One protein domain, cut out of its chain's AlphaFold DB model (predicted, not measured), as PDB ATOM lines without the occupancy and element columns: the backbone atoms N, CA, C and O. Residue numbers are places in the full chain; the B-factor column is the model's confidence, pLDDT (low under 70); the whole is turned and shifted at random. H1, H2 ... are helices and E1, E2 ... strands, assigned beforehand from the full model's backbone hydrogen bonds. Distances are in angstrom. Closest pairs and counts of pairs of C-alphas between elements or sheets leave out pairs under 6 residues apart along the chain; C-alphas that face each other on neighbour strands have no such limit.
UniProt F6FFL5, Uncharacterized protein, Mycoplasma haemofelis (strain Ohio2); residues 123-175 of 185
ATOM      1  N   PHE A 123     145.734 115.252 111.070       80.94
ATOM      2  CA  PHE A 123     146.476 116.086 110.125       80.94
ATOM      3  C   PHE A 123     146.245 115.592 108.691       80.94
ATOM      4  O   PHE A 123     145.816 114.453 108.484       80.94
ATOM      5  N   TYR A 124     146.519 116.426 107.692       82.00
ATOM      6  CA  TYR A 124     146.493 116.002 106.292       82.00
ATOM      7  C   TYR A 124     147.859 115.481 105.867       82.00
ATOM      8  O   TYR A 124     148.877 116.144 106.059       82.00
ATOM      9  N   ASP A 125     147.878 114.280 105.300       81.00
ATOM     10  CA  ASP A 125     149.093 113.673 104.783       81.00
ATOM     11  C   ASP A 125     149.161 113.856 103.257       81.00
ATOM     12  O   ASP A 125     148.390 113.215 102.532       81.00
ATOM     13  N   PRO A 126     150.103 114.670 102.745       73.44
ATOM     14  CA  PRO A 126     150.201 114.964 101.320       73.44
ATOM     15  C   PRO A 126     150.590 113.733 100.498       73.44
ATOM     16  O   PRO A 126     150.286 113.671  99.312       73.44
ATOM     17  N   LYS A 127     151.221 112.720 101.112       79.38
ATOM     18  CA  LYS A 127     151.612 111.489 100.408       79.38
ATOM     19  C   LYS A 127     150.424 110.600 100.087       79.38
ATOM     20  O   LYS A 127     150.452 109.865  99.107       79.38
ATOM     21  N   THR A 128     149.420 110.609 100.958       78.69
ATOM     22  CA  THR A 128     148.238 109.749 100.826       78.69
ATOM     23  C   THR A 128     147.009 110.518 100.360       78.69
ATOM     24  O   THR A 128     146.020 109.892  99.990       78.69
ATOM     25  N   GLY A 129     147.054 111.855 100.368       79.06
ATOM     26  CA  GLY A 129     145.927 112.714 100.005       79.06
ATOM     27  C   GLY A 129     144.751 112.606 100.979       79.06
ATOM     28  O   GLY A 129     143.620 112.944 100.628       79.06
ATOM     29  N   GLN A 130     144.985 112.086 102.188       81.88
ATOM     30  CA  GLN A 130     143.950 111.784 103.173       81.88
ATOM     31  C   GLN A 130     144.240 112.459 104.509       81.88
ATOM     32  O   GLN A 130     145.389 112.673 104.900       81.88
ATOM     33  N   ILE A 131     143.168 112.740 105.249       81.19
ATOM     34  CA  ILE A 131     143.274 113.138 106.650       81.19
ATOM     35  C   ILE A 131     143.553 111.887 107.471       81.19
ATOM     36  O   ILE A 131     142.761 110.943 107.494       81.19
ATOM     37  N   ARG A 132     144.698 111.880 108.145       82.00
ATOM     38  CA  ARG A 132     145.155 110.773 108.977       82.00
ATOM     39  C   ARG A 132     145.157 111.195 110.431       82.00
ATOM     40  O   ARG A 132     145.340 112.362 110.770       82.00
ATOM     41  N   ARG A 133     144.968 110.207 111.302       87.94
ATOM     42  CA  ARG A 133     145.105 110.388 112.745       87.94
ATOM     43  C   ARG A 133     146.407 109.804 113.263       87.94
ATOM     44  O   ARG A 133     146.912 108.828 112.711       87.94
ATOM     45  N   LEU A 134     146.905 110.361 114.355       85.62
ATOM     46  CA  LEU A 134     147.955 109.769 115.169       85.62
ATOM     47  C   LEU A 134     147.552 108.353 115.602       85.62
ATOM     48  O   LEU A 134     146.409 108.111 116.005       85.62
ATOM     49  N   CYS A 135     148.488 107.414 115.485       83.69
ATOM     50  CA  CYS A 135     148.310 106.079 116.042       83.69
ATOM     51  C   CYS A 135     148.210 106.168 117.567       83.69
ATOM     52  O   CYS A 135     148.989 106.874 118.208       83.69
ATOM     53  N   SER A 136     147.279 105.417 118.156       82.81
ATOM     54  CA  SER A 136     147.293 105.172 119.600       82.81
ATOM     55  C   SER A 136     148.530 104.347 119.992       82.81
ATOM     56  O   SER A 136     149.212 103.779 119.131       82.81
ATOM     57  N   GLY A 137     148.845 104.258 121.289       77.75
ATOM     58  CA  GLY A 137     150.021 103.512 121.764       77.75
ATOM     59  C   GLY A 137     150.053 102.064 121.256       77.75
ATOM     60  O   GLY A 137     151.053 101.619 120.699       77.75
ATOM     61  N   TRP A 138     148.920 101.361 121.326       79.75
ATOM     62  CA  TRP A 138     148.801  99.977 120.851       79.75
ATOM     63  C   TRP A 138     148.856  99.858 119.319       79.75
ATOM     64  O   TRP A 138     149.419  98.909 118.772       79.75
ATOM     65  N   GLU A 139     148.306 100.835 118.597       83.25
ATOM     66  CA  GLU A 139     148.367 100.879 117.132       83.25
ATOM     67  C   GLU A 139     149.780 101.153 116.622       83.25
ATOM     68  O   GLU A 139     150.192 100.590 115.610       83.25
ATOM     69  N   SER A 140     150.541 101.972 117.347       80.44
ATOM     70  CA  SER A 140     151.939 102.262 117.025       80.44
ATOM     71  C   SER A 140     152.788 100.995 117.106       80.44
ATOM     72  O   SER A 140     153.583 100.736 116.207       80.44
ATOM     73  N   ILE A 141     152.551 100.163 118.126       79.75
ATOM     74  CA  ILE A 141     153.213  98.863 118.290       79.75
ATOM     75  C   ILE A 141     152.842  97.930 117.131       79.75
ATOM     76  O   ILE A 141     153.723  97.394 116.464       79.75
ATOM     77  N   ARG A 142     151.550  97.778 116.812       79.19
ATOM     78  CA  ARG A 142     151.124  96.936 115.677       79.19
ATOM     79  C   ARG A 142     151.719  97.398 114.348       79.19
ATOM     80  O   ARG A 142     152.109  96.560 113.544       79.19
ATOM     81  N   ARG A 143     151.798  98.710 114.111       80.00
ATOM     82  CA  ARG A 143     152.395  99.283 112.896       80.00
ATOM     83  C   ARG A 143     153.902  99.034 112.835       80.00
ATOM     84  O   ARG A 143     154.411  98.748 111.756       80.00
ATOM     85  N   PHE A 144     154.594  99.095 113.974       79.19
ATOM     86  CA  PHE A 144     156.015  98.751 114.074       79.19
ATOM     87  C   PHE A 144     156.271  97.290 113.674       79.19
ATOM     88  O   PHE A 144     157.191  97.016 112.913       79.19
ATOM     89  N   PHE A 145     155.386  96.373 114.073       83.75
ATOM     90  CA  PHE A 145     155.419  94.963 113.667       83.75
ATOM     91  C   PHE A 145     154.783  94.681 112.287       83.75
ATOM     92  O   PHE A 145     154.409  93.549 111.993       83.75
ATOM     93  N   GLY A 146     154.649  95.691 111.420       79.19
ATOM     94  CA  GLY A 146     154.209  95.512 110.028       79.19
ATOM     95  C   GLY A 146     152.693  95.541 109.800       79.19
ATOM     96  O   GLY A 146     152.227  95.297 108.686       79.19
ATOM     97  N   GLY A 147     151.896  95.881 110.814       75.19
ATOM     98  CA  GLY A 147     150.456  96.074 110.668       75.19
ATOM     99  C   GLY A 147     150.124  97.239 109.726       75.19
ATOM    100  O   GLY A 147     150.499  98.387 109.974       75.19
ATOM    101  N   ARG A 148     149.363  96.970 108.655       70.94
ATOM    102  CA  ARG A 148     148.855  98.002 107.732       70.94
ATOM    103  C   ARG A 148     147.720  98.793 108.383       70.94
ATOM    104  O   ARG A 148     146.548  98.464 108.236       70.94
ATOM    105  N   LEU A 149     148.073  99.848 109.112       74.88
ATOM    106  CA  LEU A 149     147.118 100.743 109.768       74.88
ATOM    107  C   LEU A 149     147.027 102.090 109.043       74.88
ATOM    108  O   LEU A 149     148.027 102.625 108.570       74.88
ATOM    109  N   LYS A 150     145.823 102.676 109.000       74.56
ATOM    110  CA  LYS A 150     145.583 104.006 108.403       74.56
ATOM    111  C   LYS A 150     146.112 105.170 109.265       74.56
ATOM    112  O   LYS A 150     146.233 106.292 108.780       74.56
ATOM    113  N   CYS A 151     146.457 104.913 110.527       82.25
ATOM    114  CA  CYS A 151     147.015 105.908 111.449       82.25
ATOM    115  C   CYS A 151     148.480 106.239 111.124       82.25
ATOM    116  O   CYS A 151     149.130 105.471 110.425       82.25
ATOM    117  N   ALA A 152     149.007 107.367 111.587       83.62
ATOM    118  CA  ALA A 152     150.363 107.845 111.311       83.62
ATOM    119  C   ALA A 152     151.211 107.996 112.581       83.62
ATOM    120  O   ALA A 152     150.686 108.144 113.688       83.62
ATOM    121  N   TYR A 153     152.534 107.983 112.407       84.06
ATOM    122  CA  TYR A 153     153.468 108.245 113.499       84.06
ATOM    123  C   TYR A 153     153.486 109.731 113.878       84.06
ATOM    124  O   TYR A 153     153.250 110.612 113.050       84.06
ATOM    125  N   LEU A 154     153.863 110.024 115.126       82.69
ATOM    126  CA  LEU A 154     154.024 111.398 115.614       82.69
ATOM    127  C   LEU A 154     155.028 112.209 114.783       82.69
ATOM    128  O   LEU A 154     154.854 113.410 114.594       82.69
ATOM    129  N   SER A 155     156.064 111.556 114.257       82.12
ATOM    130  CA  SER A 155     157.055 112.180 113.379       82.12
ATOM    131  C   SER A 155     156.473 112.608 112.028       82.12
ATOM    132  O   SER A 155     156.874 113.645 111.507       82.12
ATOM    133  N   GLU A 156     155.524 111.847 111.473       83.50
ATOM    134  CA  GLU A 156     154.818 112.190 110.231       83.50
ATOM    135  C   GLU A 156     153.907 113.397 110.465       83.50
ATOM    136  O   GLU A 156     153.977 114.367 109.713       83.50
ATOM    137  N   LYS A 157     153.159 113.391 111.576       82.38
ATOM    138  CA  LYS A 157     152.321 114.525 111.977       82.38
ATOM    139  C   LYS A 157     153.131 115.804 112.159       82.38
ATOM    140  O   LYS A 157     152.806 116.818 111.569       82.38
ATOM    141  N   ARG A 158     154.234 115.758 112.915       78.69
ATOM    142  CA  ARG A 158     155.092 116.938 113.138       78.69
ATOM    143  C   ARG A 158     155.670 117.522 111.848       78.69
ATOM    144  O   ARG A 158     155.996 118.702 111.828       78.69
ATOM    145  N   LYS A 159     155.863 116.706 110.808       79.94
ATOM    146  CA  LYS A 159     156.310 117.186 109.494       79.94
ATOM    147  C   LYS A 159     155.167 117.853 108.734       79.94
ATOM    148  O   LYS A 159     155.377 118.933 108.204       79.94
ATOM    149  N   ALA A 160     153.984 117.244 108.733       74.31
ATOM    150  CA  ALA A 160     152.800 117.810 108.092       74.31
ATOM    151  C   ALA A 160     152.305 119.093 108.783       74.31
ATOM    152  O   ALA A 160     151.961 120.048 108.105       74.31
ATOM    153  N   ASP A 161     152.352 119.157 110.117       66.44
ATOM    154  CA  ASP A 161     151.973 120.344 110.897       66.44
ATOM    155  C   ASP A 161     152.917 121.537 110.639       66.44
ATOM    156  O   ASP A 161     152.535 122.683 110.848       66.44
ATOM    157  N   LYS A 162     154.157 121.282 110.196       67.75
ATOM    158  CA  LYS A 162     155.125 122.318 109.796       67.75
ATOM    159  C   LYS A 162     154.995 122.731 108.331       67.75
ATOM    160  O   LYS A 162     155.589 123.734 107.947       67.75
ATOM    161  N   ASP A 163     154.292 121.946 107.521       66.25
ATOM    162  CA  ASP A 163     154.092 122.230 106.108       66.25
ATOM    163  C   ASP A 163     152.805 123.054 105.924       66.25
ATOM    164  O   ASP A 163     151.705 122.532 106.143       66.25
ATOM    165  N   PRO A 164     152.908 124.328 105.507       57.97
ATOM    166  CA  PRO A 164     151.746 125.199 105.362       57.97
ATOM    167  C   PRO A 164     150.733 124.670 104.336       57.97
ATOM    168  O   PRO A 164     149.531 124.869 104.507       57.97
ATOM    169  N   ALA A 165     151.182 123.946 103.303       61.72
ATOM    170  CA  ALA A 165     150.290 123.379 102.291       61.72
ATOM    171  C   ALA A 165     149.446 122.231 102.860       61.72
ATOM    172  O   ALA A 165     148.230 122.180 102.660       61.72
ATOM    173  N   SER A 166     150.085 121.336 103.616       65.50
ATOM    174  CA  SER A 166     149.399 120.238 104.297       65.50
ATOM    175  C   SER A 166     148.404 120.757 105.334       65.50
ATOM    176  O   SER A 166     147.273 120.280 105.421       65.50
ATOM    177  N   TYR A 167     148.799 121.784 106.080       63.78
ATOM    178  CA  TYR A 167     147.935 122.452 107.040       63.78
ATOM    179  C   TYR A 167     146.670 123.013 106.373       63.78
ATOM    180  O   TYR A 167     145.557 122.746 106.816       63.78
ATOM    181  N   LEU A 168     146.821 123.727 105.259       58.97
ATOM    182  CA  LEU A 168     145.713 124.344 104.532       58.97
ATOM    183  C   LEU A 168     144.763 123.306 103.898       58.97
ATOM    184  O   LEU A 168     143.540 123.451 103.969       58.97
ATOM    185  N   GLU A 169     145.297 122.216 103.342       67.00
ATOM    186  CA  GLU A 169     144.500 121.102 102.804       67.00
ATOM    187  C   GLU A 169     143.687 120.364 103.876       67.00
ATOM    188  O   GLU A 169     142.555 119.944 103.615       67.00
ATOM    189  N   TYR A 170     144.215 120.237 105.097       69.75
ATOM    190  CA  TYR A 170     143.470 119.658 106.217       69.75
ATOM    191  C   TYR A 170     142.163 120.419 106.478       69.75
ATOM    192  O   TYR A 170     141.097 119.803 106.580       69.75
ATOM    193  N   PHE A 171     142.229 121.751 106.537       61.66
ATOM    194  CA  PHE A 171     141.057 122.591 106.797       61.66
ATOM    195  C   PHE A 171     140.078 122.609 105.627       61.66
ATOM    196  O   PHE A 171     138.875 122.475 105.856       61.66
ATOM    197  N   LYS A 172     140.576 122.659 104.383       61.03
ATOM    198  CA  LYS A 172     139.737 122.514 103.182       61.03
ATOM    199  C   LYS A 172     138.895 121.238 103.221       61.03
ATOM    200  O   LYS A 172     137.700 121.270 102.954       61.03
ATOM    201  N   ARG A 173     139.509 120.106 103.579       65.06
ATOM    202  CA  ARG A 173     138.873 118.781 103.505       65.06
ATOM    203  C   ARG A 173     137.979 118.435 104.694       65.06
ATOM    204  O   ARG A 173     137.057 117.642 104.531       65.06
ATOM    205  N   LYS A 174     138.221 118.991 105.888       63.38
ATOM    206  CA  LYS A 174     137.341 118.777 107.059       63.38
ATOM    207  C   LYS A 174     136.041 119.580 107.002       63.38
ATOM    208  O   LYS A 174     135.143 119.284 107.785       63.38
ATOM    209  N   GLY A 175     135.921 120.552 106.096       43.78
ATOM    210  CA  GLY A 175     134.685 121.312 105.887       43.78
ATOM    211  C   GLY A 175     134.263 122.193 107.070       43.78
ATOM    212  O   GLY A 175     133.149 122.711 107.079       43.78
TER     213      GLY A 175
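This is residues 123 to 175 of the 185 residues of an uncharacterized protein of Mycoplasma haemofelis (strain Ohio2) (UniProt F6FFL5). A small antiparallel hairpin, E1 and E2, sits in the middle of an elongated shape; H3 packs on E1 toward one end, H2 lies along one side, and H1 forms the other end. The 53 printed residues include E1, E2, H1, H2, H3 in that order, a mixed class. They are only just compact, close to loose: radius of gyration of the C-alphas 11.5 A, spans 32 by 19 by 17 A.

E1, residues 123 to 125, and E2, 130 to 133, have N 123 and O 132 within hydrogen-bond range, 2.9 A. H1 is residues 137 to 144. The closest C-alphas of E1 and H2, 154 to 160, are Phe 123 and Lys 157, 6.3 A; of E1 and H3, 164 to 174, Tyr 124 and Tyr 170, 4.7 A. H1 is apart from E1, H2 and H3. H2 and H3 are close but not clearly touching, closest C-alphas Ala 160 and Ser 166, 5.6 A, about perpendicular at 82 degrees. Every O i to N i+4 pair is within range in H1, H2 and H3.

E1 begins at C-alpha 123 (146.476, 116.086, 110.125). H3, 15.9 A, ends at C-alpha 174 (137.341, 118.777, 107.059).

The printed part has no cut. Residues 161 to 175 have pLDDT under 70.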